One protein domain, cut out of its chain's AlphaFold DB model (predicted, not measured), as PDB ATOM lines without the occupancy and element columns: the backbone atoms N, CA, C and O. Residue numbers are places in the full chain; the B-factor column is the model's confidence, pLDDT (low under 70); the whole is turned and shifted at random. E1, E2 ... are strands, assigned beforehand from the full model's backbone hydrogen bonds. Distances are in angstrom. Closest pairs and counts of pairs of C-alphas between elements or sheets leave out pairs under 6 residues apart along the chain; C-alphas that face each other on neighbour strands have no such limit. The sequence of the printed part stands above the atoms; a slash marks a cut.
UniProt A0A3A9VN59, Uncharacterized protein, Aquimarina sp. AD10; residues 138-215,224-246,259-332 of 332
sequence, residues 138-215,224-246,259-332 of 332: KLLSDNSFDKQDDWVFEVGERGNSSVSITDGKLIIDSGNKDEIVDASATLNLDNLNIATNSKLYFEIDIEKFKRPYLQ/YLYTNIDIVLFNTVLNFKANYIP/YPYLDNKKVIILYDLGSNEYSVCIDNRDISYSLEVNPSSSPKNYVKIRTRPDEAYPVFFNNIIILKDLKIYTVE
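AT A GLANCE: This is residues 138 to 215, 224 to 246 and 259 to 332 of the 332 residues of an uncharacterized protein of Aquimarina sp. AD10 (UniProt A0A3A9VN59). Two twisted antiparallel sheets lie face to face as a sandwich, and much of the chain winds over both as a jelly roll, one long hairpin of nested antiparallel pairs: E6 with E13, E7 with E12, E8 with E11, E9 with E10. One sheet runs E2 E5 E12 E7 E8 E11; the other, branched at E13, holds E1, E3, E4, E6, E9 and E10 too. The printed part has 175 residues, no named helix and thirteen named strands, E1 to E13 in order; the class is all strand. The whole is compact, with a radius of gyration of the C-alphas of 15.7 A, and spans 50 by 35 by 32 A.

IN THESE COORDINATES: E1, residues 138 to 143, begins with C-alpha 138 at (-5.710, -25.697, -53.178). E2 is residues 151 to 155, E3 162 to 166, E4 169 to 173 and E5 183 to 188. E6, residues 199 to 210, is 31.0 A long and bends by 71 degrees at residue 207. E7, residues 225 to 233, and E8, 236 to 244, measure 25.3 A and 25.2 A. E9 is residues 265 to 272, 22.8 A, E10 277 to 282, E11 292 to 295 and E12 302 to 309, 22.4 A. E13, residues 320 to 331, is 31.0 A long, bends by 63 degrees at residue 324 and ends with C-alpha 331 at (-0.213, -22.785, -51.149).

HOW THE PARTS SIT: In the branched sheet, E1 and E4 lie on one side of E13 and E6 on the other side. N 140 and O 328 of E1 and E13 are 2.8 A apart, N 172 and O 321 of E4 and E13 2.9 A, and N 203 and O 327 of E6 and E13 2.9 A, each within hydrogen-bond range. Among the hairpins are E3 and E4, with N 164 and O 171 3.0 A apart, and E9 and E10, with N 270 and O 279 2.9 A apart. E9 pairs with E6, N 202 to O 269 at 2.8 A. In the other sheet the edge strands are E2 and E11; N 152 and O 186 of E2 and E5 are 2.8 A apart, and N 237 and O 294 of E8 and E11 3.0 A. Across the sandwich the parts that face each other are 9.2 A centre to centre, their strands at 28 degrees. The closest C-alphas of E4 and E5, Ile 172 and Ala 183, are 6.0 A apart.

THE WHOLE: The two C-alphas farthest apart, Gln 215 and Glu 332, are 49.9 A apart. Residues 216 to 223 and 247 to 258 are not printed, with C-alpha gaps of 15.0 A and 14.7 A. No link printed whole is long. The mean pLDDT of the printed part is 78.6; 44 residues are under 70, among them 309 to 318.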
ATOM      1  N   LYS A 138      -5.154 -24.656 -52.316       90.25
ATOM      2  CA  LYS A 138      -5.710 -25.697 -53.178       90.25
ATOM      3  C   LYS A 138      -5.561 -27.057 -52.526       90.25
ATOM      4  O   LYS A 138      -4.453 -27.539 -52.300       90.25
ATOM      5  N   LEU A 139      -6.701 -27.685 -52.257       91.19
ATOM      6  CA  LEU A 139      -6.776 -29.015 -51.664       91.19
ATOM      7  C   LEU A 139      -6.124 -30.053 -52.588       91.19
ATOM      8  O   LEU A 139      -6.512 -30.195 -53.748       91.19
ATOM      9  N   LEU A 140      -5.144 -30.779 -52.053       90.44
ATOM     10  CA  LEU A 140      -4.469 -31.895 -52.714       90.44
ATOM     11  C   LEU A 140      -5.008 -33.242 -52.230       90.44
ATOM     12  O   LEU A 140      -5.179 -34.158 -53.028       90.44
ATOM     13  N   SER A 141      -5.260 -33.367 -50.926       89.25
ATOM     14  CA  SER A 141      -5.727 -34.606 -50.300       89.25
ATOM     15  C   SER A 141      -6.632 -34.299 -49.110       89.25
ATOM     16  O   SER A 141      -6.334 -33.399 -48.327       89.25
ATOM     17  N   ASP A 142      -7.724 -35.052 -48.987       90.44
ATOM     18  CA  ASP A 142      -8.701 -34.976 -47.898       90.44
ATOM     19  C   ASP A 142      -8.898 -36.381 -47.326       90.44
ATOM     20  O   ASP A 142      -9.408 -37.272 -48.009       90.44
ATOM     21  N   ASN A 143      -8.440 -36.579 -46.093       88.44
ATOM     22  CA  ASN A 143      -8.514 -37.843 -45.374       88.44
ATOM     23  C   ASN A 143      -9.414 -37.699 -44.145       88.44
ATOM     24  O   ASN A 143      -8.965 -37.845 -43.011       88.44
ATOM     25  N   SER A 144     -10.709 -37.535 -44.393       84.69
ATOM     26  CA  SER A 144     -11.778 -37.651 -43.386       84.69
ATOM     27  C   SER A 144     -11.952 -39.062 -42.795       84.69
ATOM     28  O   SER A 144     -12.852 -39.293 -41.997       84.69
ATOM     29  N   PHE A 145     -11.134 -40.037 -43.213       86.25
ATOM     30  CA  PHE A 145     -11.162 -41.442 -42.776       86.25
ATOM     31  C   PHE A 145     -12.515 -42.168 -42.952       86.25
ATOM     32  O   PHE A 145     -12.692 -43.279 -42.456       86.25
ATOM     33  N   ASP A 146     -13.443 -41.592 -43.720       78.19
ATOM     34  CA  ASP A 146     -14.713 -42.212 -44.122       78.19
ATOM     35  C   ASP A 146     -14.544 -43.220 -45.279       78.19
ATOM     36  O   ASP A 146     -15.430 -44.033 -45.555       78.19
ATOM     37  N   LYS A 147     -13.402 -43.168 -45.980       66.25
ATOM     38  CA  LYS A 147     -13.008 -44.065 -47.079       66.25
ATOM     39  C   LYS A 147     -11.589 -44.569 -46.815       66.25
ATOM     40  O   LYS A 147     -10.714 -43.779 -46.477       66.25
ATOM     41  N   GLN A 148     -11.367 -45.878 -46.912       61.91
ATOM     42  CA  GLN A 148     -10.270 -46.548 -46.202       61.91
ATOM     43  C   GLN A 148      -8.991 -46.823 -47.026       61.91
ATOM     44  O   GLN A 148      -8.200 -47.658 -46.604       61.91
ATOM     45  N   ASP A 149      -8.737 -46.156 -48.158       62.66
ATOM     46  CA  ASP A 149      -7.897 -46.775 -49.210       62.66
ATOM     47  C   ASP A 149      -6.566 -46.096 -49.614       62.66
ATOM     48  O   ASP A 149      -6.026 -46.450 -50.656       62.66
ATOM     49  N   ASP A 150      -5.945 -45.231 -48.801       76.75
ATOM     50  CA  ASP A 150      -4.624 -44.638 -49.149       76.75
ATOM     51  C   ASP A 150      -3.505 -44.850 -48.104       76.75
ATOM     52  O   ASP A 150      -2.369 -44.396 -48.284       76.75
ATOM     53  N   TRP A 151      -3.791 -45.557 -47.006       88.38
ATOM     54  CA  TRP A 151      -2.870 -45.673 -45.873       88.38
ATOM     55  C   TRP A 151      -2.176 -47.032 -45.787       88.38
ATOM     56  O   TRP A 151      -2.800 -48.089 -45.842       88.38
ATOM     57  N   VAL A 152      -0.867 -46.996 -45.549       90.75
ATOM     58  CA  VAL A 152      -0.059 -48.164 -45.188       90.75
ATOM     59  C   VAL A 152       0.115 -48.193 -43.675       90.75
ATOM     60  O   VAL A 152       0.633 -47.244 -43.081       90.75
ATOM     61  N   PHE A 153      -0.308 -49.288 -43.050       91.94
ATOM     62  CA  PHE A 153      -0.190 -49.494 -41.609       91.94
ATOM     63  C   PHE A 153       1.015 -50.367 -41.275       91.94
ATOM     64  O   PHE A 153       1.218 -51.423 -41.871       91.94
ATOM     65  N   GLU A 154       1.784 -49.941 -40.280       90.06
ATOM     66  CA  GLU A 154       2.897 -50.704 -39.723       90.06
ATOM     67  C   GLU A 154       2.719 -50.811 -38.210       90.06
ATOM     68  O   GLU A 154       2.559 -49.801 -37.518       90.06
ATOM     69  N   VAL A 155       2.781 -52.039 -37.704       87.62
ATOM     70  CA  VAL A 155       2.770 -52.362 -36.275       87.62
ATOM     71  C   VAL A 155       4.025 -53.163 -35.946       87.62
ATOM     72  O   VAL A 155       4.444 -54.012 -36.733       87.62
ATOM     73  N   GLY A 156       4.645 -52.874 -34.802       75.19
ATOM     74  CA  GLY A 156       5.784 -53.635 -34.296       75.19
ATOM     75  C   GLY A 156       5.434 -55.116 -34.123       75.19
ATOM     76  O   GLY A 156       4.301 -55.464 -33.808       75.19
ATOM     77  N   GLU A 157       6.417 -55.996 -34.323       66.25
ATOM     78  CA  GLU A 157       6.237 -57.462 -34.340       66.25
ATOM     79  C   GLU A 157       5.828 -58.071 -32.986       66.25
ATOM     80  O   GLU A 157       5.557 -59.266 -32.880       66.25
ATOM     81  N   ARG A 158       5.846 -57.262 -31.933       62.78
ATOM     82  CA  ARG A 158       5.828 -57.666 -30.535       62.78
ATOM     83  C   ARG A 158       4.893 -56.732 -29.766       62.78
ATOM     84  O   ARG A 158       4.901 -55.544 -30.053       62.78
ATOM     85  N   GLY A 159       4.094 -57.247 -28.827       68.06
ATOM     86  CA  GLY A 159       3.096 -56.477 -28.057       68.06
ATOM     87  C   GLY A 159       1.692 -56.388 -28.686       68.06
ATOM     88  O   GLY A 159       1.356 -57.122 -29.611       68.06
ATOM     89  N   ASN A 160       0.832 -55.519 -28.142       76.56
ATOM     90  CA  ASN A 160      -0.567 -55.318 -28.566       76.56
ATOM     91  C   ASN A 160      -0.792 -53.983 -29.305       76.56
ATOM     92  O   ASN A 160      -1.871 -53.396 -29.196       76.56
ATOM     93  N   SER A 161       0.218 -53.505 -30.038       85.62
ATOM     94  CA  SER A 161       0.069 -52.368 -30.952       85.62
ATOM     95  C   SER A 161      -1.038 -52.613 -31.969       85.62
ATOM     96  O   SER A 161      -1.227 -53.731 -32.451       85.62
ATOM     97  N   SER A 162      -1.743 -51.555 -32.351       88.38
ATOM     98  CA  SER A 162      -2.754 -51.625 -33.398       88.38
ATOM     99  C   SER A 162      -2.850 -50.322 -34.182       88.38
ATOM    100  O   SER A 162      -2.614 -49.232 -33.663       88.38
ATOM    101  N   VAL A 163      -3.220 -50.449 -35.454       91.88
ATOM    102  CA  VAL A 163      -3.609 -49.330 -36.309       91.88
ATOM    103  C   VAL A 163      -4.906 -49.718 -36.997       91.88
ATOM    104  O   VAL A 163      -5.020 -50.824 -37.524       91.88
ATOM    105  N   SER A 164      -5.904 -48.844 -36.952       91.25
ATOM    106  CA  SER A 164      -7.200 -49.099 -37.582       91.25
ATOM    107  C   SER A 164      -7.896 -47.803 -37.966       91.25
ATOM    108  O   SER A 164      -7.647 -46.759 -37.369       91.25
ATOM    109  N   ILE A 165      -8.799 -47.884 -38.939       91.06
ATOM    110  CA  ILE A 165      -9.761 -46.822 -39.227       91.06
ATOM    111  C   ILE A 165     -11.144 -47.329 -38.820       91.06
ATOM    112  O   ILE A 165     -11.598 -48.338 -39.357       91.06
ATOM    113  N   THR A 166     -11.788 -46.665 -37.862       89.62
ATOM    114  CA  THR A 166     -13.118 -47.036 -37.344       89.62
ATOM    115  C   THR A 166     -13.941 -45.775 -37.109       89.62
ATOM    116  O   THR A 166     -13.425 -44.817 -36.540       89.62
ATOM    117  N   ASP A 167     -15.206 -45.775 -37.535       89.69
ATOM    118  CA  ASP A 167     -16.146 -44.658 -37.352       89.69
ATOM    119  C   ASP A 167     -15.593 -43.294 -37.814       89.69
ATOM    120  O   ASP A 167     -15.708 -42.297 -37.096       89.69
ATOM    121  N   GLY A 168     -14.954 -43.261 -38.990       88.62
ATOM    122  CA  GLY A 168     -14.382 -42.032 -39.557       88.62
ATOM    123  C   GLY A 168     -13.148 -41.526 -38.803       88.62
ATOM    124  O   GLY A 168     -12.879 -40.331 -38.780       88.62
ATOM    125  N   LYS A 169     -12.414 -42.410 -38.113       91.94
ATOM    126  CA  LYS A 169     -11.232 -42.027 -37.328       91.94
ATOM    127  C   LYS A 169     -10.076 -42.972 -37.546       91.94
ATOM    128  O   LYS A 169     -10.253 -44.186 -37.449       91.94
ATOM    129  N   LEU A 170      -8.883 -42.415 -37.731       92.94
ATOM    130  CA  LEU A 170      -7.636 -43.170 -37.689       92.94
ATOM    131  C   LEU A 170      -7.161 -43.297 -36.240       92.94
ATOM    132  O   LEU A 170      -6.896 -42.300 -35.568       92.94
ATOM    133  N   ILE A 171      -7.048 -44.534 -35.770       91.88
ATOM    134  CA  ILE A 171      -6.614 -44.894 -34.422       91.88
ATOM    135  C   ILE A 171      -5.251 -45.568 -34.536       91.88
ATOM    136  O   ILE A 171      -5.127 -46.608 -35.184       91.88
ATOM    137  N   ILE A 172      -4.243 -44.989 -33.887       90.75
ATOM    138  CA  ILE A 172      -2.887 -45.537 -33.799       90.75
ATOM    139  C   ILE A 172      -2.584 -45.737 -32.314       90.75
ATOM    140  O   ILE A 172      -2.460 -44.769 -31.559       90.75
ATOM    141  N   ASP A 173      -2.489 -46.994 -31.896       87.44
ATOM    142  CA  ASP A 173      -2.189 -47.407 -30.527       87.44
ATOM    143  C   ASP A 173      -0.853 -48.146 -30.524       87.44
ATOM    144  O   ASP A 173      -0.721 -49.201 -31.143       87.44
ATOM    145  N   SER A 174       0.136 -47.605 -29.816       80.31
ATOM    146  CA  SER A 174       1.416 -48.291 -29.637       80.31
ATOM    147  C   SER A 174       1.316 -49.491 -28.696       80.31
ATOM    148  O   SER A 174       2.341 -50.040 -28.347       80.31
ATOM    149  N   GLY A 175       0.146 -49.871 -28.188       74.88
ATOM    150  CA  GLY A 175       0.041 -50.975 -27.241       74.88
ATOM    151  C   GLY A 175       0.891 -50.755 -25.985       74.88
ATOM    152  O   GLY A 175       1.333 -49.649 -25.688       74.88
ATOM    153  N   ASN A 176       1.094 -51.819 -25.224       67.19
ATOM    154  CA  ASN A 176       1.765 -51.834 -23.942       67.19
ATOM    155  C   ASN A 176       3.217 -52.322 -24.080       67.19
ATOM    156  O   ASN A 176       3.502 -53.245 -24.844       67.19
ATOM    157  N   LYS A 177       4.121 -51.716 -23.305       57.38
ATOM    158  CA  LYS A 177       5.588 -51.741 -23.454       57.38
ATOM    159  C   LYS A 177       6.290 -53.046 -23.032       57.38
ATOM    160  O   LYS A 177       7.470 -53.010 -22.690       57.38
ATOM    161  N   ASP A 178       5.627 -54.200 -23.034       56.00
ATOM    162  CA  ASP A 178       6.346 -55.440 -22.689       56.00
ATOM    163  C   ASP A 178       7.468 -55.752 -23.705       56.00
ATOM    164  O   ASP A 178       8.418 -56.456 -23.370       56.00
ATOM    165  N   GLU A 179       7.426 -55.165 -24.912       53.56
ATOM    166  CA  GLU A 179       8.454 -55.264 -25.958       53.56
ATOM    167  C   GLU A 179       8.507 -53.965 -26.809       53.56
ATOM    168  O   GLU A 179       7.714 -53.056 -26.584       53.56
ATOM    169  N   ILE A 180       9.450 -53.824 -27.757       54.69
ATOM    170  CA  ILE A 180       9.525 -52.649 -28.658       54.69
ATOM    171  C   ILE A 180       8.253 -52.596 -29.509       54.69
ATOM    172  O   ILE A 180       8.101 -53.353 -30.468       54.69
ATOM    173  N   VAL A 181       7.349 -51.696 -29.144       65.62
ATOM    174  CA  VAL A 181       6.061 -51.509 -29.798       65.62
ATOM    175  C   VAL A 181       6.009 -50.142 -30.471       65.62
ATOM    176  O   VAL A 181       5.884 -49.109 -29.819       65.62
ATOM    177  N   ASP A 182       6.059 -50.136 -31.796       77.25
ATOM    178  CA  ASP A 182       5.718 -48.969 -32.600       77.25
ATOM    179  C   ASP A 182       4.399 -49.219 -33.323       77.25
ATOM    180  O   ASP A 182       4.100 -50.346 -33.722       77.25
ATOM    181  N   ALA A 183       3.619 -48.163 -33.517       87.75
ATOM    182  CA  ALA A 183       2.470 -48.182 -34.406       87.75
ATOM    183  C   ALA A 183       2.520 -46.940 -35.286       87.75
ATOM    184  O   ALA A 183       2.809 -45.833 -34.818       87.75
ATOM    185  N   SER A 184       2.282 -47.115 -36.580       91.06
ATOM    186  CA  SER A 184       2.289 -45.994 -37.507       91.06
ATOM    187  C   SER A 184       1.380 -46.196 -38.703       91.06
ATOM    188  O   SER A 184       1.164 -47.314 -39.168       91.06
ATOM    189  N   ALA A 185       0.893 -45.075 -39.215       92.44
ATOM    190  CA  ALA A 185       0.142 -44.996 -40.451       92.44
ATOM    191  C   ALA A 185       0.879 -44.053 -41.406       92.44
ATOM    192  O   ALA A 185       1.310 -42.968 -41.005       92.44
ATOM    193  N   THR A 186       1.045 -44.480 -42.655       92.12
ATOM    194  CA  THR A 186       1.752 -43.732 -43.700       92.12
ATOM    195  C   THR A 186       0.828 -43.481 -44.885       92.12
ATOM    196  O   THR A 186       0.306 -44.432 -45.458       92.12
ATOM    197  N   LEU A 187       0.670 -42.219 -45.269       90.75
ATOM    198  CA  LEU A 187      -0.024 -41.784 -46.476       90.75
ATOM    199  C   LEU A 187       1.012 -41.464 -47.554       90.75
ATOM    200  O   LEU A 187       1.824 -40.554 -47.370       90.75
ATOM    201  N   ASN A 188       0.993 -42.196 -48.671       88.38
ATOM    202  CA  ASN A 188       1.884 -41.916 -49.796       88.38
ATOM    203  C   ASN A 188       1.353 -40.724 -50.620       88.38
ATOM    204  O   ASN A 188       0.185 -40.693 -50.997       88.38
ATOM    205  N   LEU A 189       2.221 -39.753 -50.910       87.62
ATOM    206  CA  LEU A 189       1.915 -38.542 -51.670       87.62
ATOM    207  C   LEU A 189       2.474 -38.560 -53.104       87.62
ATOM    208  O   LEU A 189       2.312 -37.571 -53.817       87.62
ATOM    209  N   ASP A 190       3.108 -39.648 -53.554       85.00
ATOM    210  CA  ASP A 190       3.714 -39.772 -54.893       85.00
ATOM    211  C   ASP A 190       2.735 -39.421 -56.031       85.00
ATOM    212  O   ASP A 190       3.132 -38.884 -57.064       85.00
ATOM    213  N   ASN A 191       1.439 -39.671 -55.829       84.19
ATOM    214  CA  ASN A 191       0.396 -39.404 -56.822       84.19
ATOM    215  C   ASN A 191      -0.066 -37.934 -56.871       84.19
ATOM    216  O   ASN A 191      -0.833 -37.572 -57.763       84.19
ATOM    217  N   LEU A 192       0.363 -37.079 -55.936       84.38
ATOM    218  CA  LEU A 192      -0.172 -35.721 -55.768       84.38
ATOM    219  C   LEU A 192       0.531 -34.641 -56.613       84.38
ATOM    220  O   LEU A 192       0.189 -33.469 -56.485       84.38
ATOM    221  N   ASN A 193       1.469 -34.998 -57.503       83.81
ATOM    222  CA  ASN A 193       2.198 -34.055 -58.376       83.81
ATOM    223  C   ASN A 193       2.769 -32.825 -57.630       83.81
ATOM    224  O   ASN A 193       2.726 -31.703 -58.134       83.81
ATOM    225  N   ILE A 194       3.291 -33.029 -56.421       88.06
ATOM    226  CA  ILE A 194       3.833 -31.956 -55.579       88.06
ATOM    227  C   ILE A 194       5.211 -31.545 -56.111       88.06
ATOM    228  O   ILE A 194       6.122 -32.368 -56.196       88.06
ATOM    229  N   ALA A 195       5.384 -30.269 -56.464       87.56
ATOM    230  CA  ALA A 195       6.680 -29.749 -56.896       87.56
ATOM    231  C   ALA A 195       7.644 -29.615 -55.704       87.56
ATOM    232  O   ALA A 195       7.228 -29.302 -54.589       87.56
ATOM    233  N   THR A 196       8.946 -29.788 -55.936       85.75
ATOM    234  CA  THR A 196       9.979 -29.795 -54.880       85.75
ATOM    235  C   THR A 196      10.169 -28.457 -54.162       85.75
ATOM    236  O   THR A 196      10.843 -28.410 -53.146       85.75
ATOM    237  N   ASN A 197       9.620 -27.369 -54.698       87.94
ATOM    238  CA  ASN A 197       9.632 -26.030 -54.109       87.94
ATOM    239  C   ASN A 197       8.232 -25.574 -53.662       87.94
ATOM    240  O   ASN A 197       8.011 -24.378 -53.490       87.94
ATOM    241  N   SER A 198       7.275 -26.501 -53.546       89.75
ATOM    242  CA  SER A 198       5.926 -26.166 -53.090       89.75
ATOM    243  C   SER A 198       5.935 -25.812 -51.610       89.75
ATOM    244  O   SER A 198       6.673 -26.402 -50.818       89.75
ATOM    245  N   LYS A 199       5.035 -24.912 -51.233       90.38
ATOM    246  CA  LYS A 199       4.627 -24.717 -49.847       90.38
ATOM    247  C   LYS A 199       3.380 -25.553 -49.595       90.38
ATOM    248  O   LYS A 199       2.410 -25.473 -50.349       90.38
ATOM    249  N   LEU A 200       3.428 -26.380 -48.562       91.12
ATOM    250  CA  LEU A 200       2.347 -27.278 -48.189       91.12
ATOM    251  C   LEU A 200       1.729 -26.851 -46.869       91.12
ATOM    252  O   LEU A 200       2.435 -26.517 -45.922       91.12
ATOM    253  N   TYR A 201       0.407 -26.924 -46.815       90.69
ATOM    254  CA  TYR A 201      -0.378 -26.661 -45.622       90.69
ATOM    255  C   TYR A 201      -1.079 -27.946 -45.190       90.69
ATOM    256  O   TYR A 201      -1.843 -28.533 -45.958       90.69
ATOM    257  N   PHE A 202      -0.798 -28.390 -43.970       91.38
ATOM    258  CA  PHE A 202      -1.411 -29.560 -43.355       91.38
ATOM    259  C   PHE A 202      -2.357 -29.112 -42.253       91.38
ATOM    260  O   PHE A 202      -1.974 -28.358 -41.358       91.38
ATOM    261  N   GLU A 203      -3.574 -29.635 -42.291       90.94
ATOM    262  CA  GLU A 203      -4.573 -29.475 -41.248       90.94
ATOM    263  C   GLU A 203      -4.871 -30.848 -40.651       90.94
ATOM    264  O   GLU A 203      -5.324 -31.747 -41.357       90.94
ATOM    265  N   ILE A 204      -4.583 -31.013 -39.359       91.62
ATOM    266  CA  ILE A 204      -4.704 -32.288 -38.651       91.62
ATOM    267  C   ILE A 204      -5.635 -32.102 -37.461       91.62
ATOM    268  O   ILE A 204      -5.285 -31.435 -36.484       91.62
ATOM    269  N   ASP A 205      -6.803 -32.733 -37.515       90.88
ATOM    270  CA  ASP A 205      -7.758 -32.706 -36.413       90.88
ATOM    271  C   ASP A 205      -7.531 -33.906 -35.494       90.88
ATOM    272  O   ASP A 205      -7.838 -35.054 -35.826       90.88
ATOM    273  N   ILE A 206      -7.009 -33.636 -34.298       90.12
ATOM    274  CA  ILE A 206      -6.758 -34.644 -33.271       90.12
ATOM    275  C   ILE A 206      -7.975 -34.706 -32.350       90.12
ATOM    276  O   ILE A 206      -8.275 -33.773 -31.601       90.12
ATOM    277  N   GLU A 207      -8.684 -35.835 -32.368       90.12
ATOM    278  CA  GLU A 207      -9.746 -36.085 -31.393       90.12
ATOM    279  C   GLU A 207      -9.162 -36.276 -30.006       90.12
ATOM    280  O   GLU A 207      -9.626 -35.697 -29.023       90.12
ATOM    281  N   LYS A 208      -8.163 -37.150 -29.933       85.50
ATOM    282  CA  LYS A 208      -7.649 -37.633 -28.671       85.50
ATOM    283  C   LYS A 208      -6.197 -38.015 -28.814       85.50
ATOM    284  O   LYS A 208      -5.829 -38.780 -29.698       85.50
ATOM    285  N   PHE A 209      -5.411 -37.557 -27.864       79.88
ATOM    286  CA  PHE A 209      -4.085 -38.034 -27.575       79.88
ATOM    287  C   PHE A 209      -4.042 -38.513 -26.124       79.88
ATOM    288  O   PHE A 209      -3.811 -37.761 -25.171       79.88
ATOM    289  N   LYS A 210      -4.293 -39.813 -25.945       70.12
ATOM    290  CA  LYS A 210      -4.273 -40.425 -24.622       70.12
ATOM    291  C   LYS A 210      -2.825 -40.609 -24.184       70.12
ATOM    292  O   LYS A 210      -2.084 -41.404 -24.759       70.12
ATOM    293  N   ARG A 211      -2.474 -39.893 -23.118       62.50
ATOM    294  CA  ARG A 211      -1.195 -40.029 -22.428       62.50
ATOM    295  C   ARG A 211      -1.074 -41.380 -21.723       62.50
ATOM    296  O   ARG A 211      -2.094 -41.941 -21.299       62.50
ATOM    297  N   PRO A 212       0.164 -41.835 -21.495       53.56
ATOM    298  CA  PRO A 212       0.405 -42.934 -20.587       53.56
ATOM    299  C   PRO A 212      -0.136 -42.628 -19.187       53.56
ATOM    300  O   PRO A 212       0.006 -41.515 -18.677       53.56
ATOM    301  N   TYR A 213      -0.750 -43.628 -18.558       47.19
ATOM    302  CA  TYR A 213      -1.141 -43.586 -17.153       47.19
ATOM    303  C   TYR A 213      -0.146 -44.428 -16.355       47.19
ATOM    304  O   TYR A 213      -0.075 -45.638 -16.543       47.19
ATOM    305  N   LEU A 214       0.629 -43.782 -15.482       49.06
ATOM    306  CA  LEU A 214       1.552 -44.466 -14.583       49.06
ATOM    307  C   LEU A 214       0.780 -45.024 -13.382       49.06
ATOM    308  O   LEU A 214       0.177 -44.264 -12.626       49.06
ATOM    309  N   GLN A 215       0.853 -46.336 -13.168       46.06
ATOM    310  CA  GLN A 215       0.377 -46.981 -11.944       46.06
ATOM    311  C   GLN A 215       1.539 -47.752 -11.310       46.06
ATOM    312  O   GLN A 215       1.616 -48.968 -11.435       46.06
ATOM    313  N   TYR A 224      12.239 -38.802 -16.277       51.56
ATOM    314  CA  TYR A 224      11.314 -38.160 -17.196       51.56
ATOM    315  C   TYR A 224      10.683 -39.235 -18.068       51.56
ATOM    316  O   TYR A 224      11.382 -39.967 -18.759       51.56
ATOM    317  N   LEU A 225       9.356 -39.312 -18.038       54.50
ATOM    318  CA  LEU A 225       8.598 -40.169 -18.937       54.50
ATOM    319  C   LEU A 225       8.167 -39.352 -20.148       54.50
ATOM    320  O   LEU A 225       7.456 -38.348 -19.999       54.50
ATOM    321  N   TYR A 226       8.578 -39.806 -21.329       55.25
ATOM    322  CA  TYR A 226       8.219 -39.185 -22.596       55.25
ATOM    323  C   TYR A 226       7.177 -40.023 -23.339       55.25
ATOM    324  O   TYR A 226       7.217 -41.254 -23.373       55.25
ATOM    325  N   THR A 227       6.235 -39.339 -23.975       60.47
ATOM    326  CA  THR A 227       5.445 -39.903 -25.070       60.47
ATOM    327  C   THR A 227       5.707 -39.081 -26.316       60.47
ATOM    328  O   THR A 227       5.762 -37.850 -26.243       60.47
ATOM    329  N   ASN A 228       5.913 -39.778 -27.432       70.12
ATOM    330  CA  ASN A 228       6.311 -39.183 -28.695       70.12
ATOM    331  C   ASN A 228       5.245 -39.464 -29.751       70.12
ATOM    332  O   ASN A 228       4.939 -40.628 -30.040       70.12
ATOM    333  N   ILE A 229       4.724 -38.394 -30.348       76.31
ATOM    334  CA  ILE A 229       4.102 -38.461 -31.669       76.31
ATOM    335  C   ILE A 229       5.110 -37.897 -32.660       76.31
ATOM    336  O   ILE A 229       5.529 -36.747 -32.533       76.31
ATOM    337  N   ASP A 230       5.469 -38.701 -33.651       83.69
ATOM    338  CA  ASP A 230       6.236 -38.226 -34.792       83.69
ATOM    339  C   ASP A 230       5.273 -37.927 -35.937       83.69
ATOM    340  O   ASP A 230       4.494 -38.801 -36.334       83.69
ATOM    341  N   ILE A 231       5.377 -36.727 -36.504       84.44
ATOM    342  CA  ILE A 231       4.832 -36.414 -37.823       84.44
ATOM    343  C   ILE A 231       6.019 -36.271 -38.764       84.44
ATOM    344  O   ILE A 231       6.814 -35.338 -38.667       84.44
ATOM    345  N   VAL A 232       6.165 -37.240 -39.657       86.44
ATOM    346  CA  VAL A 232       7.194 -37.216 -40.690       86.44
ATOM    347  C   VAL A 232       6.591 -36.584 -41.931       86.44
ATOM    348  O   VAL A 232       5.653 -37.139 -42.504       86.44
ATOM    349  N   LEU A 233       7.147 -35.447 -42.331       82.81
ATOM    350  CA  LEU A 233       6.803 -34.715 -43.540       82.81
ATOM    351  C   LEU A 233       8.023 -34.726 -44.442       82.81
ATOM    352  O   LEU A 233       9.008 -34.042 -44.181       82.81
ATOM    353  N   PHE A 234       7.968 -35.534 -45.493       83.69
ATOM    354  CA  PHE A 234       9.073 -35.684 -46.428       83.69
ATOM    355  C   PHE A 234      10.405 -36.033 -45.733       83.69
ATOM    356  O   PHE A 234      10.567 -37.137 -45.208       83.69
ATOM    357  N   ASN A 235      11.365 -35.111 -45.720       80.81
ATOM    358  CA  ASN A 235      12.674 -35.249 -45.083       80.81
ATOM    359  C   ASN A 235      12.740 -34.634 -43.673       80.81
ATOM    360  O   ASN A 235      13.825 -34.583 -43.097       80.81
ATOM    361  N   THR A 236      11.621 -34.212 -43.090       84.38
ATOM    362  CA  THR A 236      11.564 -33.605 -41.754       84.38
ATOM    363  C   THR A 236      10.755 -34.474 -40.801       84.38
ATOM    364  O   THR A 236       9.665 -34.939 -41.130       84.38
ATOM    365  N   VAL A 237      11.284 -34.714 -39.599       87.50
ATOM    366  CA  VAL A 237      10.552 -35.370 -38.508       87.50
ATOM    367  C   VAL A 237      10.234 -34.330 -37.447       87.50
ATOM    368  O   VAL A 237      11.143 -33.839 -36.779       87.50
ATOM    369  N   LEU A 238       8.948 -34.027 -37.287       86.38
ATOM    370  CA  LEU A 238       8.423 -33.182 -36.222       86.38
ATOM    371  C   LEU A 238       8.058 -34.072 -35.037       86.38
ATOM    372  O   LEU A 238       7.141 -34.892 -35.135       86.38
ATOM    373  N   ASN A 239       8.790 -33.941 -33.935       82.44
ATOM    374  CA  ASN A 239       8.587 -34.763 -32.754       82.44
ATOM    375  C   ASN A 239       7.857 -33.964 -31.663       82.44
ATOM    376  O   ASN A 239       8.375 -32.999 -31.095       82.44
ATOM    377  N   PHE A 240       6.628 -34.385 -31.375       78.81
ATOM    378  CA  PHE A 240       5.792 -33.834 -30.318       78.81
ATOM    379  C   PHE A 240       6.037 -34.639 -29.041       78.81
ATOM    380  O   PHE A 240       5.451 -35.710 -28.851       78.81
ATOM    381  N   LYS A 241       6.904 -34.118 -28.163       70.12
ATOM    382  CA  LYS A 241       7.149 -34.690 -26.830       70.12
ATOM    383  C   LYS A 241       6.124 -34.177 -25.836       70.12
ATOM    384  O   LYS A 241       5.976 -32.965 -25.663       70.12
ATOM    385  N   ALA A 242       5.472 -35.082 -25.116       60.47
ATOM    386  CA  ALA A 242       4.801 -34.717 -23.875       60.47
ATOM    387  C   ALA A 242       5.569 -35.288 -22.682       60.47
ATOM    388  O   ALA A 242       5.762 -36.499 -22.576       60.47
ATOM    389  N   ASN A 243       5.966 -34.396 -21.773       56.91
ATOM    390  CA  ASN A 243       6.651 -34.762 -20.538       56.91
ATOM    391  C   ASN A 243       5.616 -35.004 -19.443       56.91
ATOM    392  O   ASN A 243       4.776 -34.139 -19.163       56.91
ATOM    393  N   TYR A 244       5.710 -36.147 -18.775       53.59
ATOM    394  CA  TYR A 244       4.979 -36.381 -17.538       53.59
ATOM    395  C   TYR A 244       5.879 -36.069 -16.340       53.59
ATOM    396  O   TYR A 244       6.900 -36.719 -16.142       53.59
ATOM    397  N   ILE A 245       5.493 -35.069 -15.542       52.34
ATOM    398  CA  ILE A 245       6.100 -34.797 -14.235       52.34
ATOM    399  C   ILE A 245       5.083 -35.251 -13.180       52.34
ATOM    400  O   ILE A 245       4.036 -34.602 -13.054       52.34
ATOM    401  N   PRO A 246       5.335 -36.344 -12.441       49.59
ATOM    402  CA  PRO A 246       4.449 -36.756 -11.364       49.59
ATOM    403  C   PRO A 246       4.389 -35.658 -10.293       49.59
ATOM    404  O   PRO A 246       5.415 -35.226  -9.771       49.59
ATOM    405  N   TYR A 259       4.325 -28.642 -22.460       52.66
ATOM    406  CA  TYR A 259       4.022 -29.051 -23.851       52.66
ATOM    407  C   TYR A 259       2.795 -29.977 -24.076       52.66
ATOM    408  O   TYR A 259       2.293 -30.605 -23.135       52.66
ATOM    409  N   PRO A 260       2.160 -29.887 -25.268       53.97
ATOM    410  CA  PRO A 260       0.732 -29.595 -25.394       53.97
ATOM    411  C   PRO A 260      -0.166 -30.812 -25.178       53.97
ATOM    412  O   PRO A 260       0.120 -31.945 -25.547       53.97
ATOM    413  N   TYR A 261      -1.299 -30.555 -24.542       67.94
ATOM    414  CA  TYR A 261      -2.416 -31.482 -24.500       67.94
ATOM    415  C   TYR A 261      -3.165 -31.371 -25.834       67.94
ATOM    416  O   TYR A 261      -3.672 -30.294 -26.142       67.94
ATOM    417  N   LEU A 262      -3.171 -32.450 -26.626       73.94
ATOM    418  CA  LEU A 262      -3.686 -32.463 -28.004       73.94
ATOM    419  C   LEU A 262      -5.147 -32.934 -28.126       73.94
ATOM    420  O   LEU A 262      -5.663 -33.026 -29.235       73.94
ATOM    421  N   ASP A 263      -5.834 -33.225 -27.017       83.38
ATOM    422  CA  ASP A 263      -7.237 -33.651 -27.076       83.38
ATOM    423  C   ASP A 263      -8.124 -32.524 -27.608       83.38
ATOM    424  O   ASP A 263      -8.150 -31.419 -27.052       83.38
ATOM    425  N   ASN A 264      -8.899 -32.846 -28.646       86.88
ATOM    426  CA  ASN A 264      -9.743 -31.914 -29.386       86.88
ATOM    427  C   ASN A 264      -8.971 -30.674 -29.859       86.88
ATOM    428  O   ASN A 264      -9.426 -29.546 -29.657       86.88
ATOM    429  N   LYS A 265      -7.795 -30.892 -30.451       86.81
ATOM    430  CA  LYS A 265      -6.949 -29.834 -31.009       86.81
ATOM    431  C   LYS A 265      -6.833 -29.954 -32.514       86.81
ATOM    432  O   LYS A 265      -6.729 -31.059 -33.044       86.81
ATOM    433  N   LYS A 266      -6.769 -28.797 -33.170       88.06
ATOM    434  CA  LYS A 266      -6.343 -28.689 -34.561       88.06
ATOM    435  C   LYS A 266      -4.858 -28.338 -34.587       88.06
ATOM    436  O   LYS A 266      -4.448 -27.329 -34.006       88.06
ATOM    437  N   VAL A 267      -4.066 -29.192 -35.225       88.88
ATOM    438  CA  VAL A 267      -2.646 -28.959 -35.495       88.88
ATOM    439  C   VAL A 267      -2.515 -28.497 -36.934       88.88
ATOM    440  O   VAL A 267      -2.982 -29.166 -37.855       88.88
ATOM    441  N   ILE A 268      -1.883 -27.348 -37.113       89.56
ATOM    442  CA  ILE A 268      -1.612 -26.749 -38.411       89.56
ATOM    443  C   ILE A 268      -0.113 -26.829 -38.649       89.56
ATOM    444  O   ILE A 268       0.666 -26.514 -37.751       89.56
ATOM    445  N   ILE A 269       0.291 -27.259 -39.840       90.06
ATOM    446  CA  ILE A 269       1.699 -27.281 -40.233       90.06
ATOM    447  C   ILE A 269       1.831 -26.609 -41.593       90.06
ATOM    448  O   ILE A 269       1.270 -27.091 -42.574       90.06
ATOM    449  N   LEU A 270       2.587 -25.518 -41.652       89.75
ATOM    450  CA  LEU A 270       3.080 -24.956 -42.902       89.75
ATOM    451  C   LEU A 270       4.480 -25.515 -43.146       89.75
ATOM    452  O   LEU A 270       5.316 -25.496 -42.244       89.75
ATOM    453  N   TYR A 271       4.739 -26.024 -44.345       89.69
ATOM    454  CA  TYR A 271       6.028 -26.602 -44.697       89.69
ATOM    455  C   TYR A 271       6.476 -26.146 -46.083       89.69
ATOM    456  O   TYR A 271       5.823 -26.437 -47.085       89.69
ATOM    457  N   ASP A 272       7.594 -25.429 -46.139       89.31
ATOM    458  CA  ASP A 272       8.249 -25.020 -47.376       89.31
ATOM    459  C   ASP A 272       9.258 -26.096 -47.794       89.31
ATOM    460  O   ASP A 272      10.308 -26.271 -47.173       89.31
ATOM    461  N   LEU A 273       8.939 -26.838 -48.858       87.31
ATOM    462  CA  LEU A 273       9.810 -27.898 -49.369       87.31
ATOM    463  C   LEU A 273      11.115 -27.354 -49.967       87.31
ATOM    464  O   LEU A 273      12.126 -28.056 -49.970       87.31
ATOM    465  N   GLY A 274      11.101 -26.118 -50.477       86.06
ATOM    466  CA  GLY A 274      12.250 -25.498 -51.126       86.06
ATOM    467  C   GLY A 274      13.317 -25.056 -50.128       86.06
ATOM    468  O   GLY A 274      14.504 -25.290 -50.365       86.06
ATOM    469  N   SER A 275      12.906 -24.439 -49.015       87.75
ATOM    470  CA  SER A 275      13.817 -24.025 -47.934       87.75
ATOM    471  C   SER A 275      13.996 -25.083 -46.842       87.75
ATOM    472  O   SER A 275      14.952 -25.003 -46.071       87.75
ATOM    473  N   ASN A 276      13.125 -26.097 -46.799       84.75
ATOM    474  CA  ASN A 276      13.010 -27.061 -45.703       84.75
ATOM    475  C   ASN A 276      12.657 -26.401 -44.351       84.75
ATOM    476  O   ASN A 276      13.005 -26.918 -43.287       84.75
ATOM    477  N   GLU A 277      11.978 -25.255 -44.393       86.19
ATOM    478  CA  GLU A 277      11.476 -24.545 -43.219       86.19
ATOM    479  C   GLU A 277      10.032 -24.941 -42.933       86.19
ATOM    480  O   GLU A 277       9.250 -25.219 -43.840       86.19
ATOM    481  N   TYR A 278       9.666 -24.956 -41.657       87.25
ATOM    482  CA  TYR A 278       8.330 -25.314 -41.213       87.25
ATOM    483  C   TYR A 278       7.861 -24.370 -40.111       87.25
ATOM    484  O   TYR A 278       8.661 -23.825 -39.348       87.25
ATOM    485  N   SER A 279       6.545 -24.261 -39.988       87.44
ATOM    486  CA  SER A 279       5.873 -23.633 -38.858       87.44
ATOM    487  C   SER A 279       4.748 -24.543 -38.388       87.44
ATOM    488  O   SER A 279       3.998 -25.078 -39.202       87.44
ATOM    489  N   VAL A 280       4.639 -24.753 -37.079       87.12
ATOM    490  CA  VAL A 280       3.626 -25.617 -36.471       87.12
ATOM    491  C   VAL A 280       2.818 -24.827 -35.469       87.12
ATOM    492  O   VAL A 280       3.380 -24.222 -34.558       87.12
ATOM    493  N   CYS A 281       1.499 -24.915 -35.579       84.00
ATOM    494  CA  CYS A 281       0.579 -24.242 -34.686       84.00
ATOM    495  C   CYS A 281      -0.427 -25.209 -34.093       84.00
ATOM    496  O   CYS A 281      -0.866 -26.160 -34.734       84.00
ATOM    497  N   ILE A 282      -0.820 -24.935 -32.856       83.00
ATOM    498  CA  ILE A 282      -1.902 -25.642 -32.174       83.00
ATOM    499  C   ILE A 282      -2.871 -24.593 -31.676       83.00
ATOM    500  O   ILE A 282      -2.460 -23.703 -30.933       83.00
ATOM    501  N   ASP A 283      -4.140 -24.712 -32.072       75.50
ATOM    502  CA  ASP A 283      -5.153 -23.680 -31.823       75.50
ATOM    503  C   ASP A 283      -4.585 -22.290 -32.129       75.50
ATOM    504  O   ASP A 283      -4.569 -21.414 -31.262       75.50
ATOM    505  N   ASN A 284      -4.043 -22.123 -33.340       70.69
ATOM    506  CA  ASN A 284      -3.533 -20.846 -33.837       70.69
ATOM    507  C   ASN A 284      -2.287 -20.272 -33.134       70.69
ATOM    508  O   ASN A 284      -1.777 -19.235 -33.545       70.69
ATOM    509  N   ARG A 285      -1.732 -20.974 -32.140       73.94
ATOM    510  CA  ARG A 285      -0.477 -20.599 -31.483       73.94
ATOM    511  C   ARG A 285       0.706 -21.297 -32.133       73.94
ATOM    512  O   ARG A 285       0.752 -22.525 -32.091       73.94
ATOM    513  N   ASP A 286       1.683 -20.532 -32.617       77.56
ATOM    514  CA  ASP A 286       2.972 -21.072 -33.056       77.56
ATOM    515  C   ASP A 286       3.705 -21.754 -31.886       77.56
ATOM    516  O   ASP A 286       3.888 -21.188 -30.803       77.56
ATOM    517  N   ILE A 287       4.088 -23.007 -32.101       79.19
ATOM    518  CA  ILE A 287       4.837 -23.845 -31.169       79.19
ATOM    519  C   ILE A 287       6.121 -24.406 -31.795       79.19
ATOM    520  O   ILE A 287       6.748 -25.282 -31.196       79.19
ATOM    521  N   SER A 288       6.529 -23.928 -32.971       80.88
ATOM    522  CA  SER A 288       7.659 -24.454 -33.753       80.88
ATOM    523  C   SER A 288       8.942 -24.543 -32.929       80.88
ATOM    524  O   SER A 288       9.614 -25.569 -32.925       80.88
ATOM    525  N   TYR A 289       9.220 -23.510 -32.129       74.56
ATOM    526  CA  TYR A 289      10.385 -23.428 -31.239       74.56
ATOM    527  C   TYR A 289      10.401 -24.475 -30.112       74.56
ATOM    528  O   TYR A 289      11.421 -24.659 -29.450       74.56
ATOM    529  N   SER A 290       9.265 -25.116 -29.838       69.69
ATOM    530  CA  SER A 290       9.132 -26.122 -28.780       69.69
ATOM    531  C   SER A 290       9.238 -27.562 -29.275       69.69
ATOM    532  O   SER A 290       9.281 -28.477 -28.453       69.69
ATOM    533  N   LEU A 291       9.272 -27.765 -30.594       76.31
ATOM    534  CA  LEU A 291       9.373 -29.086 -31.196       76.31
ATOM    535  C   LEU A 291      10.831 -29.512 -31.323       76.31
ATOM    536  O   LEU A 291      11.708 -28.722 -31.672       76.31
ATOM    537  N   GLU A 292      11.085 -30.795 -31.078       79.50
ATOM    538  CA  GLU A 292      12.348 -31.396 -31.476       79.50
ATOM    539  C   GLU A 292      12.246 -31.798 -32.943       79.50
ATOM    540  O   GLU A 292      11.323 -32.517 -33.335       79.50
ATOM    541  N   VAL A 293      13.187 -31.329 -33.760       80.38
ATOM    542  CA  VAL A 293      13.162 -31.590 -35.196       80.38
ATOM    543  C   VAL A 293      14.422 -32.291 -35.641       80.38
ATOM    544  O   VAL A 293      15.537 -31.815 -35.440       80.38
ATOM    545  N   ASN A 294      14.209 -33.447 -36.262       80.44
ATOM    546  CA  ASN A 294      15.266 -34.328 -36.713       80.44
ATOM    547  C   ASN A 294      15.225 -34.420 -38.247       80.44
ATOM    548  O   ASN A 294      14.202 -34.840 -38.803       80.44
ATOM    549  N   PRO A 295      16.308 -34.051 -38.958       74.06
ATOM    550  CA  PRO A 295      16.377 -34.230 -40.401       74.06
ATOM    551  C   PRO A 295      16.422 -35.724 -40.747       74.06
ATOM    552  O   PRO A 295      17.108 -36.518 -40.102       74.06
ATOM    553  N   SER A 296      15.700 -36.117 -41.792       67.81
ATOM    554  CA  SER A 296      15.723 -37.468 -42.343       67.81
ATOM    555  C   SER A 296      16.706 -37.543 -43.510       67.81
ATOM    556  O   SER A 296      16.690 -36.711 -44.412       67.81
ATOM    557  N   SER A 297      17.556 -38.571 -43.517       60.25
ATOM    558  CA  SER A 297      18.615 -38.770 -44.516       60.25
ATOM    559  C   SER A 297      18.121 -39.261 -45.881       60.25
ATOM    560  O   SER A 297      18.928 -39.506 -46.777       60.25
ATOM    561  N   SER A 298      16.815 -39.446 -46.062       58.91
ATOM    562  CA  SER A 298      16.227 -39.891 -47.326       58.91
ATOM    563  C   SER A 298      15.051 -38.987 -47.673       58.91
ATOM    564  O   SER A 298      14.197 -38.810 -46.804       58.91
ATOM    565  N   PRO A 299      14.984 -38.422 -48.894       60.50
ATOM    566  CA  PRO A 299      13.789 -37.734 -49.354       60.50
ATOM    567  C   PRO A 299      12.648 -38.743 -49.408       60.50
ATOM    568  O   PRO A 299      12.818 -39.871 -49.879       60.50
ATOM    569  N   LYS A 300      11.503 -38.353 -48.867       71.50
ATOM    570  CA  LYS A 300      10.318 -39.201 -48.794       71.50
ATOM    571  C   LYS A 300       9.149 -38.405 -49.333       71.50
ATOM    572  O   LYS A 300       9.098 -37.208 -49.105       71.50
ATOM    573  N   ASN A 301       8.222 -39.050 -50.019       83.06
ATOM    574  CA  ASN A 301       7.001 -38.413 -50.504       83.06
ATOM    575  C   ASN A 301       5.822 -38.999 -49.739       83.06
ATOM    576  O   ASN A 301       4.961 -39.666 -50.297       83.06
ATOM    577  N   TYR A 302       5.833 -38.839 -48.423       87.56
ATOM    578  CA  TYR A 302       4.760 -39.345 -47.586       87.56
ATOM    579  C   TYR A 302       4.540 -38.445 -46.380       87.56
ATOM    580  O   TYR A 302       5.449 -37.732 -45.942       87.56
ATOM    581  N   VAL A 303       3.351 -38.571 -45.796       89.44
ATOM    582  CA  VAL A 303       3.090 -38.197 -44.405       89.44
ATOM    583  C   VAL A 303       3.061 -39.471 -43.580       89.44
ATOM    584  O   VAL A 303       2.366 -40.418 -43.937       89.44
ATOM    585  N   LYS A 304       3.812 -39.524 -42.479       91.00
ATOM    586  CA  LYS A 304       3.741 -40.648 -41.537       91.00
ATOM    587  C   LYS A 304       3.467 -40.139 -40.143       91.00
ATOM    588  O   LYS A 304       4.192 -39.277 -39.655       91.00
ATOM    589  N   ILE A 305       2.464 -40.725 -39.506       90.69
ATOM    590  CA  ILE A 305       2.119 -40.462 -38.114       90.69
ATOM    591  C   ILE A 305       2.475 -41.714 -37.331       90.69
ATOM    592  O   ILE A 305       2.040 -42.815 -37.675       90.69
ATOM    593  N   ARG A 306       3.319 -41.558 -36.313       87.31
ATOM    594  CA  ARG A 306       3.821 -42.668 -35.500       87.31
ATOM    595  C   ARG A 306       3.712 -42.335 -34.026       87.31
ATOM    596  O   ARG A 306       4.073 -41.236 -33.615       87.31
ATOM    597  N   THR A 307       3.281 -43.308 -33.237       82.69
ATOM    598  CA  THR A 307       3.397 -43.275 -31.779       82.69
ATOM    599  C   THR A 307       4.584 -44.135 -31.354       82.69
ATOM    600  O   THR A 307       4.773 -45.235 -31.878       82.69
ATOM    601  N   ARG A 308       5.403 -43.629 -30.420       73.94
ATOM    602  CA  ARG A 308       6.485 -44.409 -29.792       73.94
ATOM    603  C   ARG A 308       6.433 -44.291 -28.271       73.94
ATOM    604  O   ARG A 308       6.426 -43.162 -27.763       73.94
ATOM    605  N   PRO A 309       6.417 -45.406 -27.528       66.25
ATOM    606  CA  PRO A 309       6.733 -45.384 -26.110       66.25
ATOM    607  C   PRO A 309       8.228 -45.111 -25.922       66.25
ATOM    608  O   PRO A 309       9.056 -45.540 -26.721       66.25
ATOM    609  N   ASP A 310       8.574 -44.371 -24.873       60.25
ATOM    610  CA  ASP A 310       9.969 -44.125 -24.516       60.25
ATOM    611  C   ASP A 310      10.675 -45.436 -24.136       60.25
ATOM    612  O   ASP A 310      10.122 -46.261 -23.405       60.25
ATOM    613  N   GLU A 311      11.898 -45.638 -24.629       56.09
ATOM    614  CA  GLU A 311      12.686 -46.868 -24.482       56.09
ATOM    615  C   GLU A 311      13.216 -47.058 -23.049       56.09
ATOM    616  O   GLU A 311      13.443 -48.196 -22.637       56.09
ATOM    617  N   ALA A 312      13.287 -46.000 -22.234       52.53
ATOM    618  CA  ALA A 312      14.094 -45.992 -21.011       52.53
ATOM    619  C   ALA A 312      13.642 -46.919 -19.853       52.53
ATOM    620  O   ALA A 312      14.511 -47.406 -19.136       52.53
ATOM    621  N   TYR A 313      12.346 -47.229 -19.657       51.28
ATOM    622  CA  TYR A 313      11.907 -47.993 -18.459       51.28
ATOM    623  C   TYR A 313      10.774 -49.019 -18.669       51.28
ATOM    624  O   TYR A 313       9.874 -48.745 -19.457       51.28
ATOM    625  N   PRO A 314      10.761 -50.174 -17.967       46.22
ATOM    626  CA  PRO A 314       9.801 -51.280 -18.139       46.22
ATOM    627  C   PRO A 314       8.418 -50.969 -17.540       46.22
ATOM    628  O   PRO A 314       7.908 -51.677 -16.676       46.22
ATOM    629  N   VAL A 315       7.828 -49.856 -17.956       50.94
ATOM    630  CA  VAL A 315       6.581 -49.345 -17.407       50.94
ATOM    631  C   VAL A 315       5.505 -49.380 -18.482       50.94
ATOM    632  O   VAL A 315       5.743 -49.027 -19.638       50.94
ATOM    633  N   PHE A 316       4.320 -49.832 -18.080       53.41
ATOM    634  CA  PHE A 316       3.196 -50.079 -18.963       53.41
ATOM    635  C   PHE A 316       2.593 -48.779 -19.514       53.41
ATOM    636  O   PHE A 316       1.808 -48.108 -18.841       53.41
ATOM    637  N   PHE A 317       2.960 -48.408 -20.739       61.72
ATOM    638  CA  PHE A 317       2.511 -47.179 -21.382       61.72
ATOM    639  C   PHE A 317       1.901 -47.465 -22.745       61.72
ATOM    640  O   PHE A 317       2.616 -47.832 -23.671       61.72
ATOM    641  N   ASN A 318       0.599 -47.203 -22.874       66.56
ATOM    642  CA  ASN A 318      -0.072 -47.152 -24.167       66.56
ATOM    643  C   ASN A 318      -0.191 -45.702 -24.624       66.56
ATOM    644  O   ASN A 318      -0.813 -44.886 -23.936       66.56
ATOM    645  N   ASN A 319       0.366 -45.405 -25.798       77.00
ATOM    646  CA  ASN A 319       0.168 -44.136 -26.481       77.00
ATOM    647  C   ASN A 319      -0.879 -44.324 -27.564       77.00
ATOM    648  O   ASN A 319      -0.657 -45.057 -28.526       77.00
ATOM    649  N   ILE A 320      -2.005 -43.630 -27.406       82.62
ATOM    650  CA  ILE A 320      -3.103 -43.685 -28.370       82.62
ATOM    651  C   ILE A 320      -3.290 -42.299 -28.954       82.62
ATOM    652  O   ILE A 320      -3.568 -41.352 -28.212       82.62
ATOM    653  N   ILE A 321      -3.199 -42.197 -30.274       88.38
ATOM    654  CA  ILE A 321      -3.651 -41.026 -31.019       88.38
ATOM    655  C   ILE A 321      -4.858 -41.410 -31.876       88.38
ATOM    656  O   ILE A 321      -4.895 -42.477 -32.489       88.38
ATOM    657  N   ILE A 322      -5.863 -40.541 -31.865       90.88
ATOM    658  CA  ILE A 322      -7.086 -40.652 -32.651       90.88
ATOM    659  C   ILE A 322      -7.206 -39.379 -33.479       90.88
ATOM    660  O   ILE A 322      -7.322 -38.286 -32.917       90.88
ATOM    661  N   LEU A 323      -7.188 -39.532 -34.798       92.38
ATOM    662  CA  LEU A 323      -7.349 -38.444 -35.760       92.38
ATOM    663  C   LEU A 323      -8.752 -38.492 -36.358       92.38
ATOM    664  O   LEU A 323      -9.243 -39.574 -36.675       92.38
ATOM    665  N   LYS A 324      -9.374 -37.322 -36.511       92.25
ATOM    666  CA  LYS A 324     -10.665 -37.152 -37.195       92.25
ATOM    667  C   LYS A 324     -10.486 -36.829 -38.665       92.25
ATOM    668  O   LYS A 324     -11.301 -37.239 -39.475       92.25
ATOM    669  N   ASP A 325      -9.451 -36.060 -38.980       91.62
ATOM    670  CA  ASP A 325      -9.217 -35.589 -40.334       91.62
ATOM    671  C   ASP A 325      -7.734 -35.260 -40.547       91.62
ATOM    672  O   ASP A 325      -7.027 -34.859 -39.612       91.62
ATOM    673  N   LEU A 326      -7.281 -35.428 -41.787       92.00
ATOM    674  CA  LEU A 326      -6.021 -34.913 -42.304       92.00
ATOM    675  C   LEU A 326      -6.267 -34.327 -43.697       92.00
ATOM    676  O   LEU A 326      -6.485 -35.062 -44.663       92.00
ATOM    677  N   LYS A 327      -6.131 -33.008 -43.820       91.44
ATOM    678  CA  LYS A 327      -6.180 -32.313 -45.107       91.44
ATOM    679  C   LYS A 327      -4.818 -31.752 -45.482       91.44
ATOM    680  O   LYS A 327      -4.096 -31.224 -44.639       91.44
ATOM    681  N   ILE A 328      -4.481 -31.866 -46.761       91.56
ATOM    682  CA  ILE A 328      -3.222 -31.393 -47.339       91.56
ATOM    683  C   ILE A 328      -3.553 -30.454 -48.486       91.56
ATOM    684  O   ILE A 328      -4.306 -30.816 -49.391       91.56
ATOM    685  N   TYR A 329      -2.952 -29.274 -48.473       91.50
ATOM    686  CA  TYR A 329      -3.138 -28.247 -49.484       91.50
ATOM    687  C   TYR A 329      -1.782 -27.809 -50.030       91.50
ATOM    688  O   TYR A 329      -0.781 -27.827 -49.312       91.50
ATOM    689  N   THR A 330      -1.758 -27.380 -51.288       90.88
ATOM    690  CA  THR A 330      -0.693 -26.507 -51.786       90.88
ATOM    691  C   THR A 330      -1.096 -25.059 -51.544       90.88
ATOM    692  O   THR A 330      -2.276 -24.710 -51.641       90.88
ATOM    693  N   VAL A 331      -0.105 -24.240 -51.226       87.38
ATOM    694  CA  VAL A 331      -0.213 -22.785 -51.149       87.38
ATOM    695  C   VAL A 331       0.152 -22.235 -52.530       87.38
ATOM    696  O   VAL A 331       1.247 -22.526 -53.017       87.38
ATOM    697  N   GLU A 332      -0.778 -21.532 -53.179       80.00
ATOM    698  CA  GLU A 332      -0.613 -20.932 -54.517       80.00
ATOM    699  C   GLU A 332      -0.416 -19.413 -54.461       80.00
ATOM    700  O   GLU A 332      -1.088 -18.751 -53.634       80.00
TER     701      GLU A 332